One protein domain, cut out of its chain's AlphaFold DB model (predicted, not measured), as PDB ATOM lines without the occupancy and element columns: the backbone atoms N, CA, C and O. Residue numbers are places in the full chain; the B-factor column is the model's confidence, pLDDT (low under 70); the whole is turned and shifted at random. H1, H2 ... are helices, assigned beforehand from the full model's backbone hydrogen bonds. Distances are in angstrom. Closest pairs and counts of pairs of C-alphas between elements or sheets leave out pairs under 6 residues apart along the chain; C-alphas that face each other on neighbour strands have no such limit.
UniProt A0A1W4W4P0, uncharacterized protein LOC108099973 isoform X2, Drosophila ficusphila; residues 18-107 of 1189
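AT A GLANCE: This is residues 18 to 107 of the 1189 residues of the protein "uncharacterized protein LOC108099973 isoform X2" of Drosophila ficusphila (UniProt A0A1W4W4P0). Helix H4 runs through the middle, and two helices cross it at about right angles: H3 over its first part and H2 farther along. Short H5 makes a corner with H4 just past its last residue, while H6, H7 and H1 lie farther out with few contacts, and residues 48 to 53, of which 48 to 50 belong to H3, stick out. The printed part has 90 residues with seven named helices, H1 to H7 in order, and no named strand; the class is all helix. It is compact, with a radius of gyration of the C-alphas of 13.2 A and spans of 34 by 34 by 24 A.

IN THESE COORDINATES: Find C-alpha 18 at (-146.863, -103.021, -142.987), where four-residue H1 begins; it ends at residue 21. H2 follows at residues 29 to 35, 9.7 A from first to last C-alpha. Next comes H3, residues 39 to 50, 16.4 A long. Look for C-alpha 56 at (-132.398, -99.215, -138.245); from there H4 runs 19.9 A to residue 69. H5 is residues 73 to 76, and H6, residues 86 to 93, is 10.8 A long. H7, residues 98 to 106, measures 12.6 A and ends at C-alpha 106, (-156.591, -111.864, -132.870).

HOW THE PARTS SIT: Begin at the hub, H4, which touches three helices. H3 touches it about perpendicular, at 89 degrees; the closest C-alphas, of Thr 43 and Trp 59, are 5.3 A apart. H2 touches residues 60 to 64 of H4 alone, about perpendicular at 90 degrees, with the C-alphas of Phe 29 and Tyr 64 closest at 6.8 A. H5 only just touches H4, only at the corner, with 3 pairs of C-alphas within 8 A; the closest, of Phe 67 and Ile 73, are 5.8 A apart. H6 is close to H2 but not clearly touching, with the C-alphas of Phe 32 and Leu 92 closest at 7.4 A, at a steep tilt of 56 degrees, opposite ways. H1 and H7 touch no helix; H4 and H7 are only just apart, at 8.5 A. Along the backbones, every O i to N i+4 pair is within hydrogen-bond range in H3 and H7, against 2 of 3 in H2, 9 of 10 in H4 and 3 of 4 in H6; H1 and H5 are too short for such a pair.

THE WHOLE: The two C-alphas farthest apart are those of Gly 51 and Arg 87, 37.2 A. The printed part has no cut, and no link is long. The mean pLDDT of the printed part is 81.5; look for values under 70 at residues 18 to 23, residue 51 and residues 98 to 107.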
ATOM      1  N   SER A  18    -146.985-104.294-143.709       44.69
ATOM      2  CA  SER A  18    -146.863-103.021-142.987       44.69
ATOM      3  C   SER A  18    -148.012-102.047-143.278       44.69
ATOM      4  O   SER A  18    -148.452-101.331-142.381       44.69
ATOM      5  N   ALA A  19    -148.560-102.072-144.498       45.75
ATOM      6  CA  ALA A  19    -149.635-101.172-144.920       45.75
ATOM      7  C   ALA A  19    -150.986-101.422-144.214       45.75
ATOM      8  O   ALA A  19    -151.794-100.500-144.126       45.75
ATOM      9  N   SER A  20    -151.241-102.634-143.700       51.66
ATOM     10  CA  SER A  20    -152.423-102.916-142.867       51.66
ATOM     11  C   SER A  20    -152.193-102.565-141.395       51.66
ATOM     12  O   SER A  20    -153.111-102.079-140.737       51.66
ATOM     13  N   ARG A  21    -150.964-102.727-140.880       54.34
ATOM     14  CA  ARG A  21    -150.598-102.313-139.511       54.34
ATOM     15  C   ARG A  21    -150.670-100.799-139.313       54.34
ATOM     16  O   ARG A  21    -151.146-100.344-138.278       54.34
ATOM     17  N   ASP A  22    -150.272-100.024-140.321       58.06
ATOM     18  CA  ASP A  22    -150.293 -98.553-140.279       58.06
ATOM     19  C   ASP A  22    -151.702 -97.929-140.186       58.06
ATOM     20  O   ASP A  22    -151.808 -96.723-139.976       58.06
ATOM     21  N   GLN A  23    -152.783 -98.711-140.297       64.19
ATOM     22  CA  GLN A  23    -154.160 -98.231-140.094       64.19
ATOM     23  C   GLN A  23    -154.657 -98.355-138.640       64.19
ATOM     24  O   GLN A  23    -155.709 -97.809-138.316       64.19
ATOM     25  N   ILE A  24    -153.922 -99.057-137.768       78.75
ATOM     26  CA  ILE A  24    -154.325 -99.330-136.375       78.75
ATOM     27  C   ILE A  24    -153.958 -98.158-135.445       78.75
ATOM     28  O   ILE A  24    -154.653 -97.892-134.464       78.75
ATOM     29  N   TYR A  25    -152.875 -97.436-135.750       84.69
ATOM     30  CA  TYR A  25    -152.316 -96.397-134.882       84.69
ATOM     31  C   TYR A  25    -152.697 -94.965-135.338       84.69
ATOM     32  O   TYR A  25    -152.849 -94.722-136.536       84.69
ATOM     33  N   PRO A  26    -152.833 -93.977-134.422       86.44
ATOM     34  CA  PRO A  26    -153.290 -92.608-134.735       86.44
ATOM     35  C   PRO A  26    -152.473 -91.813-135.769       86.44
ATOM     36  O   PRO A  26    -152.959 -90.806-136.299       86.44
ATOM     37  N   VAL A  27    -151.233 -92.231-136.032       88.94
ATOM     38  CA  VAL A  27    -150.299 -91.653-137.005       88.94
ATOM     39  C   VAL A  27    -149.521 -92.809-137.637       88.94
ATOM     40  O   VAL A  27    -149.002 -93.637-136.901       88.94
ATOM     41  N   THR A  28    -149.406 -92.858-138.969       91.56
ATOM     42  CA  THR A  28    -148.704 -93.945-139.685       91.56
ATOM     43  C   THR A  28    -147.188 -93.916-139.458       91.56
ATOM     44  O   THR A  28    -146.621 -92.846-139.212       91.56
ATOM     45  N   PHE A  29    -146.491 -95.045-139.645       92.31
ATOM     46  CA  PHE A  29    -145.041 -95.142-139.439       92.31
ATOM     47  C   PHE A  29    -144.258 -94.111-140.262       92.31
ATOM     48  O   PHE A  29    -143.341 -93.473-139.750       92.31
ATOM     49  N   LYS A  30    -144.654 -93.873-141.522       91.31
ATOM     50  CA  LYS A  30    -144.008 -92.870-142.393       91.31
ATOM     51  C   LYS A  30    -144.117 -91.442-141.839       91.31
ATOM     52  O   LYS A  30    -143.215 -90.637-142.054       91.31
ATOM     53  N   VAL A  31    -145.200 -91.115-141.130       89.12
ATOM     54  CA  VAL A  31    -145.366 -89.800-140.491       89.12
ATOM     55  C   VAL A  31    -144.686 -89.773-139.119       89.12
ATOM     56  O   VAL A  31    -144.025 -88.788-138.811       89.12
ATOM     57  N   PHE A  32    -144.747 -90.860-138.343       92.62
ATOM     58  CA  PHE A  32    -144.017 -91.022-137.080       92.62
ATOM     59  C   PHE A  32    -142.498 -90.859-137.265       92.62
ATOM     60  O   PHE A  32    -141.891 -90.027-136.595       92.62
ATOM     61  N   LYS A  33    -141.904 -91.542-138.256       92.75
ATOM     62  CA  LYS A  33    -140.474 -91.449-138.617       92.75
ATOM     63  C   LYS A  33    -140.022 -90.022-138.972       92.75
ATOM     64  O   LYS A  33    -138.852 -89.702-138.822       92.75
ATOM     65  N   ARG A  34    -140.943 -89.161-139.425       89.62
ATOM     66  CA  ARG A  34    -140.689 -87.736-139.710       89.62
ATOM     67  C   ARG A  34    -140.929 -86.823-138.498       89.62
ATOM     68  O   ARG A  34    -140.433 -85.703-138.482       89.62
ATOM     69  N   LEU A  35    -141.722 -87.261-137.518       90.50
ATOM     70  CA  LEU A  35    -142.056 -86.478-136.326       90.50
ATOM     71  C   LEU A  35    -141.108 -86.734-135.150       90.50
ATOM     72  O   LEU A  35    -140.928 -85.826-134.348       90.50
ATOM     73  N   ILE A  36    -140.505 -87.920-135.036       92.56
ATOM     74  CA  ILE A  36    -139.514 -88.226-133.993       92.56
ATOM     75  C   ILE A  36    -138.113 -87.889-134.519       92.56
ATOM     76  O   ILE A  36    -137.488 -88.688-135.215       92.56
ATOM     77  N   ALA A  37    -137.621 -86.692-134.197       89.31
ATOM     78  CA  ALA A  37    -136.360 -86.152-134.709       89.31
ATOM     79  C   ALA A  37    -135.136 -86.969-134.266       89.31
ATOM     80  O   ALA A  37    -134.178 -87.121-135.020       89.31
ATOM     81  N   ASN A  38    -135.177 -87.538-133.058       93.50
ATOM     82  CA  ASN A  38    -134.082 -88.323-132.490       93.50
ATOM     83  C   ASN A  38    -134.233 -89.842-132.664       93.50
ATOM     84  O   ASN A  38    -133.526 -90.602-131.997       93.50
ATOM     85  N   LEU A  39    -135.102 -90.301-133.574       92.19
ATOM     86  CA  LEU A  39    -135.310 -91.730-133.815       92.19
ATOM     87  C   LEU A  39    -133.998 -92.498-134.110       92.19
ATOM     88  O   LEU A  39    -133.833 -93.567-133.525       92.19
ATOM     89  N   PRO A  40    -133.014 -91.973-134.875       90.31
ATOM     90  CA  PRO A  40    -131.712 -92.633-135.034       90.31
ATOM     91  C   PRO A  40    -130.969 -92.861-133.704       90.31
ATOM     92  O   PRO A  40    -130.432 -93.947-133.474       90.31
ATOM     93  N   LYS A  41    -131.020 -91.897-132.765       91.94
ATOM     94  CA  LYS A  41    -130.443 -92.053-131.414       91.94
ATOM     95  C   LYS A  41    -131.151 -93.181-130.650       91.94
ATOM     96  O   LYS A  41    -130.492 -94.065-130.108       91.94
ATOM     97  N   ILE A  42    -132.488 -93.197-130.672       91.19
ATOM     98  CA  ILE A  42    -133.323 -94.210-129.999       91.19
ATOM     99  C   ILE A  42    -133.060 -95.611-130.568       91.19
ATOM    100  O   ILE A  42    -132.824 -96.554-129.817       91.19
ATOM    101  N   THR A  43    -133.038 -95.760-131.894       92.12
ATOM    102  CA  THR A  43    -132.749 -97.050-132.547       92.12
ATOM    103  C   THR A  43    -131.314 -97.525-132.334       92.12
ATOM    104  O   THR A  43    -131.073 -98.728-132.331       92.12
ATOM    105  N   THR A  44    -130.362 -96.614-132.114       89.19
ATOM    106  CA  THR A  44    -128.990 -96.966-131.723       89.19
ATOM    107  C   THR A  44    -128.957 -97.462-130.276       89.19
ATOM    108  O   THR A  44    -128.422 -98.535-130.023       89.19
ATOM    109  N   ALA A  45    -129.629 -96.773-129.346       88.75
ATOM    110  CA  ALA A  45    -129.751 -97.214-127.953       88.75
ATOM    111  C   ALA A  45    -130.458 -98.580-127.815       88.75
ATOM    112  O   ALA A  45    -130.034 -99.416-127.019       88.75
ATOM    113  N   LEU A  46    -131.495 -98.843-128.619       89.44
ATOM    114  CA  LEU A  46    -132.162-100.151-128.692       89.44
ATOM    115  C   LEU A  46    -131.226-101.249-129.222       89.44
ATOM    116  O   LEU A  46    -131.142-102.328-128.636       89.44
ATOM    117  N   ARG A  47    -130.472-100.958-130.289       86.94
ATOM    118  CA  ARG A  47    -129.484-101.867-130.896       86.94
ATOM    119  C   ARG A  47    -128.372-102.244-129.910       86.94
ATOM    120  O   ARG A  47    -128.012-103.415-129.831       86.94
ATOM    121  N   SER A  48    -127.890-101.283-129.120       84.44
ATOM    122  CA  SER A  48    -126.911-101.506-128.046       84.44
ATOM    123  C   SER A  48    -127.459-102.295-126.850       84.44
ATOM    124  O   SER A  48    -126.665-102.877-126.119       84.44
ATOM    125  N   ALA A  49    -128.779-102.326-126.641       80.50
ATOM    126  CA  ALA A  49    -129.408-103.033-125.522       80.50
ATOM    127  C   ALA A  49    -129.799-104.491-125.841       80.50
ATOM    128  O   ALA A  49    -129.793-105.325-124.942       80.50
ATOM    129  N   ASP A  50    -130.147-104.798-127.096       77.88
ATOM    130  CA  ASP A  50    -130.672-106.114-127.521       77.88
ATOM    131  C   ASP A  50    -129.641-106.973-128.284       77.88
ATOM    132  O   ASP A  50    -129.920-108.119-128.625       77.88
ATOM    133  N   GLY A  51    -128.465-106.420-128.619       69.69
ATOM    134  CA  GLY A  51    -127.348-107.134-129.269       69.69
ATOM    135  C   GLY A  51    -127.615-107.664-130.690       69.69
ATOM    136  O   GLY A  51    -126.787-108.371-131.257       69.69
ATOM    137  N   ASN A  52    -128.775-107.349-131.267       74.56
ATOM    138  CA  ASN A  52    -129.360-108.074-132.395       74.56
ATOM    139  C   ASN A  52    -129.122-107.378-133.751       74.56
ATOM    140  O   ASN A  52    -129.202-106.153-133.856       74.56
ATOM    141  N   HIS A  53    -128.916-108.156-134.820       71.56
ATOM    142  CA  HIS A  53    -128.576-107.689-136.177       71.56
ATOM    143  C   HIS A  53    -129.724-107.000-136.957       71.56
ATOM    144  O   HIS A  53    -129.651-106.877-138.182       71.56
ATOM    145  N   LYS A  54    -130.788-106.552-136.281       84.31
ATOM    146  CA  LYS A  54    -131.919-105.834-136.897       84.31
ATOM    147  C   LYS A  54    -131.455-104.491-137.480       84.31
ATOM    148  O   LYS A  54    -130.647-103.780-136.875       84.31
ATOM    149  N   THR A  55    -132.001-104.121-138.634       86.94
ATOM    150  CA  THR A  55    -131.720-102.839-139.298       86.94
ATOM    151  C   THR A  55    -132.343-101.652-138.557       86.94
ATOM    152  O   THR A  55    -133.223-101.800-137.709       86.94
ATOM    153  N   GLU A  56    -131.905-100.436-138.890       82.56
ATOM    154  CA  GLU A  56    -132.398 -99.215-138.245       82.56
ATOM    155  C   GLU A  56    -133.900 -98.968-138.474       82.56
ATOM    156  O   GLU A  56    -134.605 -98.556-137.556       82.56
ATOM    157  N   ASP A  57    -134.424 -99.298-139.659       87.25
ATOM    158  CA  ASP A  57    -135.861 -99.201-139.945       87.25
ATOM    159  C   ASP A  57    -136.685-100.268-139.214       87.25
ATOM    160  O   ASP A  57    -137.821 -99.994-138.826       87.25
ATOM    161  N   GLU A  58    -136.136-101.459-138.974       89.44
ATOM    162  CA  GLU A  58    -136.786-102.487-138.149       89.44
ATOM    163  C   GLU A  58    -136.821-102.068-136.676       89.44
ATOM    164  O   GLU A  58    -137.865-102.181-136.032       89.44
ATOM    165  N   TRP A  59    -135.733-101.482-136.168       90.56
ATOM    166  CA  TRP A  59    -135.707-100.862-134.845       90.56
ATOM    167  C   TRP A  59    -136.675 -99.682-134.723       90.56
ATOM    168  O   TRP A  59    -137.384 -99.566-133.724       90.56
ATOM    169  N   GLY A  60    -136.762 -98.839-135.754       91.62
ATOM    170  CA  GLY A  60    -137.712 -97.731-135.811       91.62
ATOM    171  C   GLY A  60    -139.164 -98.213-135.801       91.62
ATOM    172  O   GLY A  60    -139.994 -97.635-135.100       91.62
ATOM    173  N   ARG A  61    -139.472 -99.298-136.529       91.56
ATOM    174  CA  ARG A  61    -140.799 -99.939-136.529       91.56
ATOM    175  C   ARG A  61    -141.134-100.589-135.191       91.56
ATOM    176  O   ARG A  61    -142.263-100.439-134.735       91.56
ATOM    177  N   TRP A  62    -140.172-101.252-134.547       93.38
ATOM    178  CA  TRP A  62    -140.359-101.801-133.203       93.38
ATOM    179  C   TRP A  62    -140.675-100.689-132.197       93.38
ATOM    180  O   TRP A  62    -141.670-100.780-131.482       93.38
ATOM    181  N   TYR A  63    -139.896 -99.599-132.200       93.12
ATOM    182  CA  TYR A  63    -140.147 -98.459-131.315       93.12
ATOM    183  C   TYR A  63    -141.506 -97.807-131.597       93.12
ATOM    184  O   TYR A  63    -142.217 -97.467-130.663       93.12
ATOM    185  N   TYR A  64    -141.910 -97.694-132.864       94.19
ATOM    186  CA  TYR A  64    -143.234 -97.210-133.266       94.19
ATOM    187  C   TYR A  64    -144.390 -98.078-132.744       94.19
ATOM    188  O   TYR A  64    -145.325 -97.543-132.151       94.19
ATOM    189  N   GLU A  65    -144.336 -99.404-132.919       91.25
ATOM    190  CA  GLU A  65    -145.371-100.307-132.391       91.25
ATOM    191  C   GLU A  65    -145.399-100.274-130.849       91.25
ATOM    192  O   GLU A  65    -146.475-100.246-130.250       91.25
ATOM    193  N   ALA A  66    -144.233-100.192-130.200       89.25
ATOM    194  CA  ALA A  66    -144.108-100.079-128.748       89.25
ATOM    195  C   ALA A  66    -144.642 -98.737-128.201       89.25
ATOM    196  O   ALA A  66    -145.406 -98.733-127.241       89.25
ATOM    197  N   PHE A  67    -144.342 -97.609-128.858       92.12
ATOM    198  CA  PHE A  67    -144.734 -96.242-128.472       92.12
ATOM    199  C   PHE A  67    -146.257 -96.036-128.360       92.12
ATOM    200  O   PHE A  67    -146.710 -95.140-127.639       92.12
ATOM    201  N   TYR A  68    -147.060 -96.839-129.066       91.25
ATOM    202  CA  TYR A  68    -148.526 -96.820-128.969       91.25
ATOM    203  C   TYR A  68    -149.123 -97.949-128.122       91.25
ATOM    204  O   TYR A  68    -150.259 -97.801-127.676       91.25
ATOM    205  N   ARG A  69    -148.392 -99.050-127.899       86.00
ATOM    206  CA  ARG A  69    -148.832-100.172-127.051       86.00
ATOM    207  C   ARG A  69    -148.532 -99.952-125.570       86.00
ATOM    208  O   ARG A  69    -149.371-100.278-124.740       86.00
ATOM    209  N   ASP A  70    -147.367 -99.395-125.253       85.56
ATOM    210  CA  ASP A  70    -146.928 -99.102-123.890       85.56
ATOM    211  C   ASP A  70    -146.448 -97.639-123.793       85.56
ATOM    212  O   ASP A  70    -145.368 -97.304-124.289       85.56
ATOM    213  N   PRO A  71    -147.220 -96.744-123.148       83.75
ATOM    214  CA  PRO A  71    -146.794 -95.371-122.892       83.75
ATOM    215  C   PRO A  71    -145.463 -95.260-122.128       83.75
ATOM    216  O   PRO A  71    -144.739 -94.292-122.343       83.75
ATOM    217  N   SER A  72    -145.091 -96.254-121.311       84.81
ATOM    218  CA  SER A  72    -143.851 -96.264-120.512       84.81
ATOM    219  C   SER A  72    -142.585 -96.270-121.381       84.81
ATOM    220  O   SER A  72    -141.539 -95.746-120.993       84.81
ATOM    221  N   ILE A  73    -142.672 -96.791-122.611       88.94
ATOM    222  CA  ILE A  73    -141.578 -96.778-123.601       88.94
ATOM    223  C   ILE A  73    -141.178 -95.346-123.998       88.94
ATOM    224  O   ILE A  73    -140.025 -95.108-124.366       88.94
ATOM    225  N   ARG A  74    -142.101 -94.383-123.874       88.88
ATOM    226  CA  ARG A  74    -141.880 -92.953-124.152       88.88
ATOM    227  C   ARG A  74    -141.006 -92.277-123.092       88.88
ATOM    228  O   ARG A  74    -140.317 -91.311-123.401       88.88
ATOM    229  N   GLU A  75    -141.040 -92.794-121.865       86.12
ATOM    230  CA  GLU A  75    -140.212 -92.346-120.741       86.12
ATOM    231  C   GLU A  75    -138.866 -93.083-120.743       86.12
ATOM    232  O   GLU A  75    -137.815 -92.456-120.623       86.12
ATOM    233  N   LYS A  76    -138.882 -94.405-120.985       88.50
ATOM    234  CA  LYS A  76    -137.672 -95.241-121.077       88.50
ATOM    235  C   LYS A  76    -136.728 -94.823-122.215       88.50
ATOM    236  O   LYS A  76    -135.515 -94.946-122.070       88.50
ATOM    237  N   TYR A  77    -137.268 -94.334-123.332       90.44
ATOM    238  CA  TYR A  77    -136.493 -93.768-124.439       90.44
ATOM    239  C   TYR A  77    -137.059 -92.392-124.802       90.44
ATOM    240  O   TYR A  77    -137.999 -92.284-125.594       90.44
ATOM    241  N   HIS A  78    -136.475 -91.348-124.207       88.62
ATOM    242  CA  HIS A  78    -136.893 -89.958-124.385       88.62
ATOM    243  C   HIS A  78    -136.879 -89.530-125.863       88.62
ATOM    244  O   HIS A  78    -135.858 -89.629-126.550       88.62
ATOM    245  N   PHE A  79    -138.003 -89.000-126.342       91.38
ATOM    246  CA  PHE A  79    -138.224 -88.673-127.750       91.38
ATOM    247  C   PHE A  79    -138.289 -87.159-127.997       91.38
ATOM    248  O   PHE A  79    -138.982 -86.412-127.309       91.38
ATOM    249  N   GLU A  80    -137.580 -86.704-129.027       89.62
ATOM    250  CA  GLU A  80    -137.563 -85.311-129.481       89.62
ATOM    251  C   GLU A  80    -138.567 -85.163-130.638       89.62
ATOM    252  O   GLU A  80    -138.453 -85.859-131.649       89.62
ATOM    253  N   VAL A  81    -139.562 -84.277-130.511       89.94
ATOM    254  CA  VAL A  81    -140.582 -84.065-131.557       89.94
ATOM    255  C   VAL A  81    -140.169 -82.920-132.481       89.94
ATOM    256  O   VAL A  81    -139.987 -81.791-132.030       89.94
ATOM    257  N   ALA A  82    -140.065 -83.201-133.781       87.69
ATOM    258  CA  ALA A  82    -139.761 -82.213-134.812       87.69
ATOM    259  C   ALA A  82    -140.834 -81.100-134.884       87.69
ATOM    260  O   ALA A  82    -142.009 -81.368-134.598       87.69
ATOM    261  N   PRO A  83    -140.482 -79.866-135.309       87.94
ATOM    262  CA  PRO A  83    -141.430 -78.757-135.426       87.94
ATOM    263  C   PRO A  83    -142.670 -79.129-136.250       87.94
ATOM    264  O   PRO A  83    -142.591 -79.413-137.445       87.94
ATOM    265  N   CYS A  84    -143.835 -79.149-135.602       83.44
ATOM    266  CA  CYS A  84    -145.095 -79.538-136.226       83.44
ATOM    267  C   CYS A  84    -146.297 -78.797-135.608       83.44
ATOM    268  O   CYS A  84    -146.253 -78.413-134.436       83.44
ATOM    269  N   PRO A  85    -147.398 -78.602-136.364       87.56
ATOM    270  CA  PRO A  85    -148.625 -78.007-135.838       87.56
ATOM    271  C   PRO A  85    -149.167 -78.752-134.611       87.56
ATOM    272  O   PRO A  85    -149.182 -79.984-134.591       87.56
ATOM    273  N   HIS A  86    -149.708 -78.012-133.636       78.00
ATOM    274  CA  HIS A  86    -150.251 -78.548-132.375       78.00
ATOM    275  C   HIS A  86    -151.169 -79.769-132.582       78.00
ATOM    276  O   HIS A  86    -150.957 -80.827-131.993       78.00
ATOM    277  N   ARG A  87    -152.089 -79.667-133.551       82.50
ATOM    278  CA  ARG A  87    -153.047 -80.712-133.962       82.50
ATOM    279  C   ARG A  87    -152.413 -82.023-134.451       82.50
ATOM    280  O   ARG A  87    -153.091 -83.047-134.524       82.50
ATOM    281  N   ILE A  88    -151.135 -82.006-134.831       82.25
ATOM    282  CA  ILE A  88    -150.360 -83.196-135.205       82.25
ATOM    283  C   ILE A  88    -149.639 -83.769-133.978       82.25
ATOM    284  O   ILE A  88    -149.668 -84.983-133.789       82.25
ATOM    285  N   ARG A  89    -149.091 -82.921-133.096       84.62
ATOM    286  CA  ARG A  89    -148.509 -83.343-131.807       84.62
ATOM    287  C   ARG A  89    -149.551 -84.016-130.900       84.62
ATOM    288  O   ARG A  89    -149.267 -85.060-130.326       84.62
ATOM    289  N   GLU A  90    -150.776 -83.493-130.850       85.12
ATOM    290  CA  GLU A  90    -151.910 -84.119-130.146       85.12
ATOM    291  C   GLU A  90    -152.243 -85.516-130.696       85.12
ATOM    292  O   GLU A  90    -152.487 -86.444-129.928       85.12
ATOM    293  N   LYS A  91    -152.218 -85.693-132.025       86.38
ATOM    294  CA  LYS A  91    -152.447 -87.001-132.660       86.38
ATOM    295  C   LYS A  91    -151.317 -87.991-132.398       86.38
ATOM    296  O   LYS A  91    -151.606 -89.156-132.167       86.38
ATOM    297  N   LEU A  92    -150.066 -87.527-132.424       88.69
ATOM    298  CA  LEU A  92    -148.878 -88.331-132.129       88.69
ATOM    299  C   LEU A  92    -148.916 -88.882-130.698       88.69
ATOM    300  O   LEU A  92    -148.607 -90.045-130.478       88.69
ATOM    301  N   LEU A  93    -149.314 -88.063-129.721       85.50
ATOM    302  CA  LEU A  93    -149.330 -88.469-128.312       85.50
ATOM    303  C   LEU A  93    -150.577 -89.272-127.914       85.50
ATOM    304  O   LEU A  93    -150.543 -89.957-126.889       85.50
ATOM    305  N   LYS A  94    -151.656 -89.227-128.707       86.81
ATOM    306  CA  LYS A  94    -152.893 -89.966-128.429       86.81
ATOM    307  C   LYS A  94    -152.627 -91.476-128.335       86.81
ATOM    308  O   LYS A  94    -152.023 -92.070-129.224       86.81
ATOM    309  N   VAL A  95    -153.121 -92.102-127.268       79.38
ATOM    310  CA  VAL A  95    -153.139 -93.566-127.117       79.38
ATOM    311  C   VAL A  95    -154.293 -94.137-127.966       79.38
ATOM    312  O   VAL A  95    -155.365 -93.516-127.996       79.38
ATOM    313  N   PRO A  96    -154.110 -95.248-128.709       78.88
ATOM    314  CA  PRO A  96    -155.199 -95.888-129.443       78.88
ATOM    315  C   PRO A  96    -156.180 -96.573-128.481       78.88
ATOM    316  O   PRO A  96    -155.869 -96.808-127.317       78.88
ATOM    317  N   ASP A  97    -157.372 -96.898-128.973       74.31
ATOM    318  CA  ASP A  97    -158.383 -97.604-128.184       74.31
ATOM    319  C   ASP A  97    -157.985 -99.087-127.999       74.31
ATOM    320  O   ASP A  97    -157.716 -99.755-129.007       74.31
ATOM    321  N   PRO A  98    -157.907 -99.621-126.762       63.56
ATOM    322  CA  PRO A  98    -157.452-100.989-126.524       63.56
ATOM    323  C   PRO A  98    -158.332-102.046-127.202       63.56
ATOM    324  O   PRO A  98    -157.792-103.038-127.695       63.56
ATOM    325  N   GLU A  99    -159.650-101.832-127.325       60.59
ATOM    326  CA  GLU A  99    -160.531-102.793-128.007       60.59
ATOM    327  C   GLU A  99    -160.172-102.923-129.495       60.59
ATOM    328  O   GLU A  99    -160.189-104.022-130.054       60.59
ATOM    329  N   VAL A 100    -159.774-101.819-130.135       67.31
ATOM    330  CA  VAL A 100    -159.357-101.800-131.548       67.31
ATOM    331  C   VAL A 100    -158.020-102.522-131.744       67.31
ATOM    332  O   VAL A 100    -157.831-103.190-132.760       67.31
ATOM    333  N   ILE A 101    -157.106-102.441-130.770       66.44
ATOM    334  CA  ILE A 101    -155.825-103.164-130.814       66.44
ATOM    335  C   ILE A 101    -156.059-104.674-130.655       66.44
ATOM    336  O   ILE A 101    -155.541-105.449-131.460       66.44
ATOM    337  N   ILE A 102    -156.854-105.097-129.665       62.91
ATOM    338  CA  ILE A 102    -157.118-106.518-129.371       62.91
ATOM    339  C   ILE A 102    -157.767-107.210-130.580       62.91
ATOM    340  O   ILE A 102    -157.215-108.180-131.104       62.91
ATOM    341  N   ASN A 103    -158.859-106.643-131.109       52.62
ATOM    342  CA  ASN A 103    -159.563-107.180-132.282       52.62
ATOM    343  C   ASN A 103    -158.675-107.281-133.541       52.62
ATOM    344  O   ASN A 103    -158.933-108.112-134.416       52.62
ATOM    345  N   ALA A 104    -157.634-106.446-133.658       55.03
ATOM    346  CA  ALA A 104    -156.688-106.483-134.774       55.03
ATOM    347  C   ALA A 104    -155.537-107.491-134.575       55.03
ATOM    348  O   ALA A 104    -154.967-107.955-135.566       55.03
ATOM    349  N   VAL A 105    -155.195-107.839-133.327       53.41
ATOM    350  CA  VAL A 105    -154.174-108.849-132.993       53.41
ATOM    351  C   VAL A 105    -154.723-110.264-133.173       53.41
ATOM    352  O   VAL A 105    -154.081-111.063-133.854       53.41
ATOM    353  N   GLU A 106    -155.941-110.549-132.693       46.91
ATOM    354  CA  GLU A 106    -156.591-111.864-132.870       46.91
ATOM    355  C   GLU A 106    -156.705-112.278-134.350       46.91
ATOM    356  O   GLU A 106    -156.602-113.455-134.698       46.91
ATOM    357  N   GLN A 107    -156.868-111.306-135.253       44.81
ATOM    358  CA  GLN A 107    -156.928-111.545-136.699       44.81
ATOM    359  C   GLN A 107    -155.549-111.756-137.351       44.81
ATOM    360  O   GLN A 107    -155.482-112.269-138.470       44.81
TER     361      GLN A 107